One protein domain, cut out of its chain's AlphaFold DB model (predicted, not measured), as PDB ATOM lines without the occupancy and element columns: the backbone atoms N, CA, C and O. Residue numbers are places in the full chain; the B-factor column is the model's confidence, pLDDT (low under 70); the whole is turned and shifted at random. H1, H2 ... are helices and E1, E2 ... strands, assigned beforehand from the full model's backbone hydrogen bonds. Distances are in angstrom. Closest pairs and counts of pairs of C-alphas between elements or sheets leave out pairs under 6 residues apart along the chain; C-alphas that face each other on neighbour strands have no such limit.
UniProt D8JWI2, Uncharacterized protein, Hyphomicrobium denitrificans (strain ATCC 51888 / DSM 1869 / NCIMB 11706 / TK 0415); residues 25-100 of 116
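AT A GLANCE: This is residues 25 to 100 of the 116 residues of an uncharacterized protein of Hyphomicrobium denitrificans (strain ATCC 51888 / DSM 1869 / NCIMB 11706 / TK 0415) (UniProt D8JWI2). The long helix H2 packs on strand E3, with strand E4 near; the short helix H1 and the hairpin of E1 and E2 sit at one end. The printed part has 76 residues with H1, E1, E2, E3, H2, E4 in order, mixed in class. The whole is loose, radius of gyration of the C-alphas 14.3 A, spans 46 by 23 by 17 A.

HOW THE PARTS SIT: H1, residues 25 to 30, touches H2, residues 58 to 77, with residues 75 to 77 of H2 alone. E1, residues 34 to 37, and E2, residues 40 to 43, are an antiparallel hairpin; N 35 and O 42 are within hydrogen-bond range, 2.8 A. The closest C-alphas of E3, residues 48 to 55, and H2 are Gly 50 and Trp 69, 4.0 A. E4, residues 88 to 96, and E3 are near each other. H1 and H2 have every O i to N i+4 pair within range.

IN THESE COORDINATES: H1 begins at C-alpha 25 (23.062, 14.809, -39.286). H2 is 28.1 A long.

THE WHOLE: The printed part has no cut.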
ATOM      1  N   ALA A  25      22.785  13.806 -40.320       79.88
ATOM      2  CA  ALA A  25      23.062  14.809 -39.286       79.88
ATOM      3  C   ALA A  25      24.493  15.368 -39.393       79.88
ATOM      4  O   ALA A  25      24.746  16.535 -39.096       79.88
ATOM      5  N   GLN A  26      25.433  14.538 -39.853       78.75
ATOM      6  CA  GLN A  26      26.805  14.970 -40.097       78.75
ATOM      7  C   GLN A  26      26.888  15.865 -41.341       78.75
ATOM      8  O   GLN A  26      27.525  16.912 -41.270       78.75
ATOM      9  N   GLU A  27      26.186  15.526 -42.429       84.62
ATOM     10  CA  GLU A  27      26.108  16.394 -43.616       84.62
ATOM     11  C   GLU A  27      25.539  17.777 -43.277       84.62
ATOM     12  O   GLU A  27      26.080  18.796 -43.701       84.62
ATOM     13  N   VAL A  28      24.488  17.828 -42.453       89.44
ATOM     14  CA  VAL A  28      23.893  19.094 -42.003       89.44
ATOM     15  C   VAL A  28      24.843  19.873 -41.084       89.44
ATOM     16  O   VAL A  28      24.837  21.099 -41.092       89.44
ATOM     17  N   ALA A  29      25.709  19.214 -40.313       91.44
ATOM     18  CA  ALA A  29      26.731  19.914 -39.534       91.44
ATOM     19  C   ALA A  29      27.832  20.524 -40.423       91.44
ATOM     20  O   ALA A  29      28.325  21.616 -40.135       91.44
ATOM     21  N   ASP A  30      28.213  19.842 -41.504       91.94
ATOM     22  CA  ASP A  30      29.364  20.203 -42.339       91.94
ATOM     23  C   ASP A  30      29.117  21.392 -43.281       91.94
ATOM     24  O   ASP A  30      30.077  21.984 -43.771       91.94
ATOM     25  N   ILE A  31      27.860  21.804 -43.478       93.88
ATOM     26  CA  ILE A  31      27.525  23.029 -44.226       93.88
ATOM     27  C   ILE A  31      27.700  24.325 -43.415       93.88
ATOM     28  O   ILE A  31      27.652  25.407 -43.995       93.88
ATOM     29  N   HIS A  32      27.885  24.233 -42.094       96.62
ATOM     30  CA  HIS A  32      28.004  25.400 -41.214       96.62
ATOM     31  C   HIS A  32      29.442  25.912 -41.113       96.62
ATOM     32  O   HIS A  32      30.406  25.147 -41.227       96.62
ATOM     33  N   GLU A  33      29.609  27.203 -40.818       97.19
ATOM     34  CA  GLU A  33      30.929  27.770 -40.548       97.19
ATOM     35  C   GLU A  33      31.438  27.312 -39.172       97.19
ATOM     36  O   GLU A  33      30.927  27.708 -38.117       97.19
ATOM     37  N   GLN A  34      32.494  26.495 -39.179       96.25
ATOM     38  CA  GLN A  34      33.083  25.904 -37.980       96.25
ATOM     39  C   GLN A  34      34.450  26.519 -37.655       96.25
ATOM     40  O   GLN A  34      35.353  26.561 -38.491       96.25
ATOM     41  N   ARG A  35      34.661  26.903 -36.393       96.06
ATOM     42  CA  ARG A  35      35.955  27.373 -35.880       96.06
ATOM     43  C   ARG A  35      36.405  26.543 -34.686       96.06
ATOM     44  O   ARG A  35      35.618  26.186 -33.811       96.06
ATOM     45  N   ARG A  36      37.715  26.284 -34.612       95.88
ATOM     46  CA  ARG A  36      38.344  25.758 -33.395       95.88
ATOM     47  C   ARG A  36      38.478  26.860 -32.349       95.88
ATOM     48  O   ARG A  36      39.172  27.848 -32.571       95.88
ATOM     49  N   GLU A  37      37.862  26.662 -31.192       94.06
ATOM     50  CA  GLU A  37      37.987  27.538 -30.027       94.06
ATOM     51  C   GLU A  37      37.988  26.697 -28.745       94.06
ATOM     52  O   GLU A  37      37.270  25.708 -28.636       94.06
ATOM     53  N   ARG A  38      38.818  27.059 -27.757       92.81
ATOM     54  CA  ARG A  38      38.836  26.419 -26.423       92.81
ATOM     55  C   ARG A  38      38.972  24.877 -26.425       92.81
ATOM     56  O   ARG A  38      38.483  24.220 -25.511       92.81
ATOM     57  N   GLY A  39      39.622  24.295 -27.436       94.12
ATOM     58  CA  GLY A  39      39.767  22.835 -27.580       94.12
ATOM     59  C   GLY A  39      38.553  22.114 -28.189       94.12
ATOM     60  O   GLY A  39      38.531  20.883 -28.249       94.12
ATOM     61  N   PHE A  40      37.563  22.863 -28.670       96.88
ATOM     62  CA  PHE A  40      36.360  22.369 -29.333       96.88
ATOM     63  C   PHE A  40      36.279  22.886 -30.767       96.88
ATOM     64  O   PHE A  40      36.958  23.844 -31.133       96.88
ATOM     65  N   VAL A  41      35.448  22.237 -31.577       97.06
ATOM     66  CA  VAL A  41      35.002  22.764 -32.870       97.06
ATOM     67  C   VAL A  41      33.593  23.292 -32.662       97.06
ATOM     68  O   VAL A  41      32.732  22.534 -32.217       97.06
ATOM     69  N   CYS A  42      33.382  24.575 -32.926       97.69
ATOM     70  CA  CYS A  42      32.134  25.280 -32.666       97.69
ATOM     71  C   CYS A  42      31.607  25.937 -33.934       97.69
ATOM     72  O   CYS A  42      32.397  26.409 -34.751       97.69
ATOM     73  N   PHE A  43      30.286  26.025 -34.050       97.88
ATOM     74  CA  PHE A  43      29.651  26.862 -35.065       97.88
ATOM     75  C   PHE A  43      29.894  28.344 -34.778       97.88
ATOM     76  O   PHE A  43      30.100  28.750 -33.626       97.88
ATOM     77  N   THR A  44      29.901  29.148 -35.834       96.88
ATOM     78  CA  THR A  44      30.192  30.589 -35.762       96.88
ATOM     79  C   THR A  44      29.152  31.466 -36.440       96.88
ATOM     80  O   THR A  44      29.085  32.653 -36.128       96.88
ATOM     81  N   ASP A  45      28.319  30.870 -37.276       96.31
ATOM     82  CA  ASP A  45      27.311  31.485 -38.129       96.31
ATOM     83  C   ASP A  45      25.950  31.667 -37.442       96.31
ATOM     84  O   ASP A  45      25.276  32.665 -37.700       96.31
ATOM     85  N   HIS A  46      25.546  30.778 -36.526       96.38
ATOM     86  CA  HIS A  46      24.254  30.905 -35.835       96.38
ATOM     87  C   HIS A  46      24.220  30.354 -34.401       96.38
ATOM     88  O   HIS A  46      25.149  29.727 -33.887       96.38
ATOM     89  N   TYR A  47      23.100  30.643 -33.734       97.81
ATOM     90  CA  TYR A  47      22.758  30.190 -32.389       97.81
ATOM     91  C   TYR A  47      21.519  29.312 -32.444       97.81
ATOM     92  O   TYR A  47      20.624  29.547 -33.253       97.81
ATOM     93  N   HIS A  48      21.431  28.384 -31.495       98.38
ATOM     94  CA  HIS A  48      20.205  27.643 -31.227       98.38
ATOM     95  C   HIS A  48      19.584  28.042 -29.914       98.38
ATOM     96  O   HIS A  48      20.297  28.413 -28.978       98.38
ATOM     97  N   TYR A  49      18.262  27.920 -29.856       98.38
ATOM     98  CA  TYR A  49      17.434  28.325 -28.730       98.38
ATOM     99  C   TYR A  49      16.782  27.114 -28.068       98.38
ATOM    100  O   TYR A  49      16.478  26.116 -28.715       98.38
ATOM    101  N   GLY A  50      16.563  27.211 -26.763       98.69
ATOM    102  CA  GLY A  50      15.747  26.272 -26.003       98.69
ATOM    103  C   GLY A  50      14.989  27.016 -24.919       98.69
ATOM    104  O   GLY A  50      15.438  28.067 -24.459       98.69
ATOM    105  N   SER A  51      13.845  26.487 -24.507       98.75
ATOM    106  CA  SER A  51      13.001  27.155 -23.519       98.75
ATOM    107  C   SER A  51      12.313  26.175 -22.576       98.75
ATOM    108  O   SER A  51      12.282  24.962 -22.786       98.75
ATOM    109  N   SER A  52      11.812  26.710 -21.468       98.75
ATOM    110  CA  SER A  52      11.025  25.988 -20.472       98.75
ATOM    111  C   SER A  52      10.051  26.932 -19.780       98.75
ATOM    112  O   SER A  52      10.317  28.129 -19.666       98.75
ATOM    113  N   SER A  53       8.960  26.380 -19.258       98.25
ATOM    114  CA  SER A  53       7.942  27.143 -18.542       98.25
ATOM    115  C   SER A  53       7.203  26.287 -17.524       98.25
ATOM    116  O   SER A  53       6.986  25.101 -17.770       98.25
ATOM    117  N   GLY A  54       6.749  26.890 -16.425       97.69
ATOM    118  CA  GLY A  54       5.874  26.207 -15.464       97.69
ATOM    119  C   GLY A  54       6.611  25.374 -14.407       97.69
ATOM    120  O   GLY A  54       6.014  24.487 -13.805       97.69
ATOM    121  N   LEU A  55       7.908  25.608 -14.190       98.25
ATOM    122  CA  LEU A  55       8.740  24.760 -13.330       98.25
ATOM    123  C   LEU A  55       8.782  25.304 -11.896       98.25
ATOM    124  O   LEU A  55       8.836  26.508 -11.670       98.25
ATOM    125  N   SER A  56       8.824  24.413 -10.906       96.12
ATOM    126  CA  SER A  56       8.790  24.783  -9.480       96.12
ATOM    127  C   SER A  56      10.071  25.443  -8.959       96.12
ATOM    128  O   SER A  56      10.099  25.959  -7.845       96.12
ATOM    129  N   SER A  57      11.158  25.431  -9.736       97.75
ATOM    130  CA  SER A  57      12.412  26.084  -9.361       97.75
ATOM    131  C   SER A  57      13.186  26.576 -10.577       97.75
ATOM    132  O   SER A  57      13.147  25.959 -11.646       97.75
ATOM    133  N   LYS A  58      13.987  27.629 -10.378       98.06
ATOM    134  CA  LYS A  58      14.903  28.159 -11.398       98.06
ATOM    135  C   LYS A  58      15.820  27.074 -11.958       98.06
ATOM    136  O   LYS A  58      16.001  26.987 -13.164       98.06
ATOM    137  N   LYS A  59      16.369  26.212 -11.094       98.38
ATOM    138  CA  LYS A  59      17.266  25.122 -11.506       98.38
ATOM    139  C   LYS A  59      16.561  24.130 -12.433       98.38
ATOM    140  O   LYS A  59      17.147  23.712 -13.428       98.38
ATOM    141  N   ALA A  60      15.319  23.762 -12.115       98.44
ATOM    142  CA  ALA A  60      14.545  22.844 -12.941       98.44
ATOM    143  C   ALA A  60      14.183  23.474 -14.299       98.44
ATOM    144  O   ALA A  60      14.328  22.813 -15.323       98.44
ATOM    145  N   ALA A  61      13.821  24.762 -14.319       98.81
ATOM    146  CA  ALA A  61      13.610  25.521 -15.554       98.81
ATOM    147  C   ALA A  61      14.881  25.578 -16.419       98.81
ATOM    148  O   ALA A  61      14.865  25.202 -17.587       98.81
ATOM    149  N   GLN A  62      16.030  25.931 -15.838       98.88
ATOM    150  CA  GLN A  62      17.303  25.950 -16.565       98.88
ATOM    151  C   GLN A  62      17.639  24.586 -17.175       98.88
ATOM    152  O   GLN A  62      18.005  24.510 -18.345       98.88
ATOM    153  N   ALA A  63      17.496  23.507 -16.402       98.75
ATOM    154  CA  ALA A  63      17.759  22.157 -16.890       98.75
ATOM    155  C   ALA A  63      16.819  21.769 -18.044       98.75
ATOM    156  O   ALA A  63      17.277  21.213 -19.039       98.75
ATOM    157  N   ALA A  64      15.529  22.099 -17.936       98.81
ATOM    158  CA  ALA A  64      14.545  21.830 -18.979       98.81
ATOM    159  C   ALA A  64      14.820  22.634 -20.261       98.81
ATOM    160  O   ALA A  64      14.785  22.064 -21.347       98.81
ATOM    161  N   ALA A  65      15.173  23.917 -20.150       98.88
ATOM    162  CA  ALA A  65      15.498  24.755 -21.306       98.88
ATOM    163  C   ALA A  65      16.787  24.301 -22.008       98.88
ATOM    164  O   ALA A  65      16.835  24.217 -23.235       98.88
ATOM    165  N   ILE A  66      17.818  23.925 -21.240       98.88
ATOM    166  CA  ILE A  66      19.046  23.328 -21.784       98.88
ATOM    167  C   ILE A  66      18.743  21.998 -22.478       98.88
ATOM    168  O   ILE A  66      19.312  21.719 -23.532       98.88
ATOM    169  N   LYS A  67      17.846  21.178 -21.913       98.81
ATOM    170  CA  LYS A  67      17.414  19.936 -22.555       98.81
ATOM    171  C   LYS A  67      16.683  20.218 -23.869       98.81
ATOM    172  O   LYS A  67      17.017  19.593 -24.865       98.81
ATOM    173  N   SER A  68      15.757  21.175 -23.887       98.81
ATOM    174  CA  SER A  68      15.058  21.610 -25.104       98.81
ATOM    175  C   SER A  68      16.046  22.033 -26.202       98.81
ATOM    176  O   SER A  68      15.941  21.555 -27.328       98.81
ATOM    177  N   TRP A  69      17.063  22.832 -25.856       98.81
ATOM    178  CA  TRP A  69      18.152  23.187 -26.772       98.81
ATOM    179  C   TRP A  69      18.915  21.949 -27.268       98.81
ATOM    180  O   TRP A  69      19.136  21.785 -28.465       98.81
ATOM    181  N   ALA A  70      19.308  21.056 -26.357       98.75
ATOM    182  CA  ALA A  70      20.091  19.870 -26.691       98.75
ATOM    183  C   ALA A  70      19.314  18.890 -27.581       98.75
ATOM    184  O   ALA A  70      19.912  18.295 -28.472       98.75
ATOM    185  N   ASP A  71      18.007  18.737 -27.361       98.38
ATOM    186  CA  ASP A  71      17.135  17.885 -28.169       98.38
ATOM    187  C   ASP A  71      17.064  18.403 -29.618       98.38
ATOM    188  O   ASP A  71      17.175  17.609 -30.553       98.38
ATOM    189  N   PHE A  72      16.960  19.725 -29.812       97.69
ATOM    190  CA  PHE A  72      16.962  20.342 -31.143       97.69
ATOM    191  C   PHE A  72      18.319  20.198 -31.845       97.69
ATOM    192  O   PHE A  72      18.400  19.709 -32.968       97.69
ATOM    193  N   VAL A  73      19.412  20.509 -31.144       97.81
ATOM    194  CA  VAL A  73      20.776  20.319 -31.667       97.81
ATOM    195  C   VAL A  73      21.054  18.850 -32.003       97.81
ATOM    196  O   VAL A  73      21.738  18.558 -32.982       97.81
ATOM    197  N   ASN A  74      20.526  17.910 -31.214       96.56
ATOM    198  CA  ASN A  74      20.652  16.482 -31.492       96.56
ATOM    199  C   ASN A  74      19.904  16.082 -32.763       96.56
ATOM    200  O   ASN A  74      20.406  15.257 -33.521       96.56
ATOM    201  N   PHE A  75      18.710  16.637 -32.965       94.31
ATOM    202  CA  PHE A  75      17.912  16.395 -34.158       94.31
ATOM    203  C   PHE A  75      18.645  16.854 -35.424       94.31
ATOM    204  O   PHE A  75      18.683  16.106 -36.396       94.31
ATOM    205  N   GLU A  76      19.279  18.029 -35.394       94.62
ATOM    206  CA  GLU A  76      19.953  18.586 -36.572       94.62
ATOM    207  C   GLU A  76      21.348  18.000 -36.826       94.62
ATOM    208  O   GLU A  76      21.675  17.670 -37.962       94.62
ATOM    209  N   TYR A  77      22.174  17.859 -35.784       95.25
ATOM    210  CA  TYR A  77      23.613  17.588 -35.941       95.25
ATOM    211  C   TYR A  77      24.090  16.322 -35.225       95.25
ATOM    212  O   TYR A  77      25.238  15.899 -35.372       95.25
ATOM    213  N   GLY A  78      23.222  15.699 -34.427       95.00
ATOM    214  CA  GLY A  78      23.532  14.504 -33.655       95.00
ATOM    215  C   GLY A  78      24.243  14.764 -32.322       95.00
ATOM    216  O   GLY A  78      24.697  15.863 -31.989       95.00
ATOM    217  N   GLY A  79      24.369  13.689 -31.537       95.19
ATOM    218  CA  GLY A  79      24.793  13.728 -30.131       95.19
ATOM    219  C   GLY A  79      26.186  14.315 -29.870       95.19
ATOM    220  O   GLY A  79      26.489  14.736 -28.754       95.19
ATOM    221  N   ALA A  80      27.047  14.394 -30.887       95.50
ATOM    222  CA  ALA A  80      28.374  14.984 -30.751       95.50
ATOM    223  C   ALA A  80      28.335  16.490 -30.426       95.50
ATOM    224  O   ALA A  80      29.296  16.992 -29.840       95.50
ATOM    225  N   TRP A  81      27.237  17.183 -30.740       97.38
ATOM    226  CA  TRP A  81      27.099  18.641 -30.639       97.38
ATOM    227  C   TRP A  81      26.266  19.120 -29.437       97.38
ATOM    228  O   TRP A  81      26.254  20.306 -29.118       97.38
ATOM    229  N   THR A  82      25.621  18.203 -28.710       97.88
ATOM    230  CA  THR A  82      24.555  18.483 -27.721       97.88
ATOM    231  C   THR A  82      25.047  18.893 -26.332       97.88
ATOM    232  O   THR A  82      24.266  19.059 -25.395       97.88
ATOM    233  N   SER A  83      26.359  19.033 -26.138       97.81
ATOM    234  CA  SER A  83      26.899  19.320 -24.809       97.81
ATOM    235  C   SER A  83      26.849  20.813 -24.513       97.81
ATOM    236  O   SER A  83      27.686  21.582 -24.988       97.81
ATOM    237  N   TRP A  84      25.941  21.205 -23.621       98.31
ATOM    238  CA  TRP A  84      25.863  22.574 -23.106       98.31
ATOM    239  C   TRP A  84      27.162  23.050 -22.434       98.31
ATOM    240  O   TRP A  84      27.530  24.224 -22.492       98.31
ATOM    241  N   ALA A  85      27.910  22.141 -21.801       97.19
ATOM    242  CA  ALA A  85      29.197  22.479 -21.198       97.19
ATOM    243  C   ALA A  85      30.213  22.934 -22.264       97.19
ATOM    244  O   ALA A  85      30.914  23.930 -22.057       97.19
ATOM    245  N   ARG A  86      30.230  22.254 -23.421       97.25
ATOM    246  CA  ARG A  86      31.109  22.573 -24.558       97.25
ATOM    247  C   ARG A  86      30.621  23.760 -25.387       97.25
ATOM    248  O   ARG A  86      31.462  24.412 -25.988       97.25
ATOM    249  N   SER A  87      29.316  24.044 -25.406       97.94
ATOM    250  CA  SER A  87      28.728  25.071 -26.277       97.94
ATOM    251  C   SER A  87      29.337  26.470 -26.086       97.94
ATOM    252  O   SER A  87      29.742  26.867 -24.980       97.94
ATOM    253  N   GLY A  88      29.410  27.217 -27.185       97.06
ATOM    254  CA  GLY A  88      30.015  28.544 -27.268       97.06
ATOM    255  C   GLY A  88      28.991  29.662 -27.080       97.06
ATOM    256  O   GLY A  88      27.808  29.479 -27.357       97.06
ATOM    257  N   SER A  89      29.455  30.829 -26.618       95.94
ATOM    258  CA  SER A  89      28.663  32.072 -26.500       95.94
ATOM    259  C   SER A  89      27.280  31.902 -25.850       95.94
ATOM    260  O   SER A  89      26.289  32.457 -26.304       95.94
ATOM    261  N   LYS A  90      27.199  31.087 -24.796       96.81
ATOM    262  CA  LYS A  90      25.929  30.707 -24.172       96.81
ATOM    263  C   LYS A  90      25.321  31.805 -23.301       96.81
ATOM    264  O   LYS A  90      26.031  32.458 -22.538       96.81
ATOM    265  N   SER A  91      23.997  31.910 -23.325       98.44
ATOM    266  CA  SER A  91      23.220  32.730 -22.397       98.44
ATOM    267  C   SER A  91      22.028  31.960 -21.826       98.44
ATOM    268  O   SER A  91      21.533  31.004 -22.425       98.44
ATOM    269  N   ILE A  92      21.610  32.356 -20.622       98.69
ATOM    270  CA  ILE A  92      20.430  31.837 -19.928       98.69
ATOM    271  C   ILE A  92      19.694  33.028 -19.319       98.69
ATOM    272  O   ILE A  92      20.260  33.735 -18.483       98.69
ATOM    273  N   LYS A  93      18.431  33.215 -19.691       98.62
ATOM    274  CA  LYS A  93      17.510  34.170 -19.074       98.62
ATOM    275  C   LYS A  93      16.411  33.389 -18.369       98.62
ATOM    276  O   LYS A  93      15.923  32.411 -18.913       98.62
ATOM    277  N   CYS A  94      16.053  33.786 -17.152       98.38
ATOM    278  CA  CYS A  94      14.976  33.140 -16.411       98.38
ATOM    279  C   CYS A  94      14.061  34.175 -15.784       98.38
ATOM    280  O   CYS A  94      14.547  35.125 -15.168       98.38
ATOM    281  N   ASP A  95      12.768  33.902 -15.865       97.75
ATOM    282  CA  ASP A  95      11.693  34.718 -15.328       97.75
ATOM    283  C   ASP A  95      10.933  33.924 -14.255       97.75
ATOM    284  O   ASP A  95      10.832  32.693 -14.309       97.75
ATOM    285  N   HIS A  96      10.431  34.635 -13.247       96.75
ATOM    286  CA  HIS A  96       9.686  34.071 -12.123       96.75
ATOM    287  C   HIS A  96       8.383  34.838 -11.948       96.75
ATOM    288  O   HIS A  96       8.404  36.062 -11.825       96.75
ATOM    289  N   ALA A  97       7.258  34.127 -11.891       94.62
ATOM    290  CA  ALA A  97       5.922  34.724 -11.837       94.62
ATOM    291  C   ALA A  97       5.540  35.330 -10.462       94.62
ATOM    292  O   ALA A  97       4.364  35.390 -10.119       94.62
ATOM    293  N   GLY A  98       6.515  35.782  -9.665       88.75
ATOM    294  CA  GLY A  98       6.303  36.329  -8.319       88.75
ATOM    295  C   GLY A  98       6.347  35.276  -7.208       88.75
ATOM    296  O   GLY A  98       6.692  34.124  -7.443       88.75
ATOM    297  N   THR A  99       6.064  35.663  -5.963       90.19
ATOM    298  CA  THR A  99       6.175  34.776  -4.788       90.19
ATOM    299  C   THR A  99       5.313  33.520  -4.939       90.19
ATOM    300  O   THR A  99       4.102  33.618  -5.098       90.19
ATOM    301  N   GLY A 100       5.937  32.338  -4.876       88.69
ATOM    302  CA  GLY A 100       5.258  31.053  -5.102       88.69
ATOM    303  C   GLY A 100       4.909  30.766  -6.569       88.69
ATOM    304  O   GLY A 100       4.249  29.770  -6.853       88.69
TER     305      GLY A 100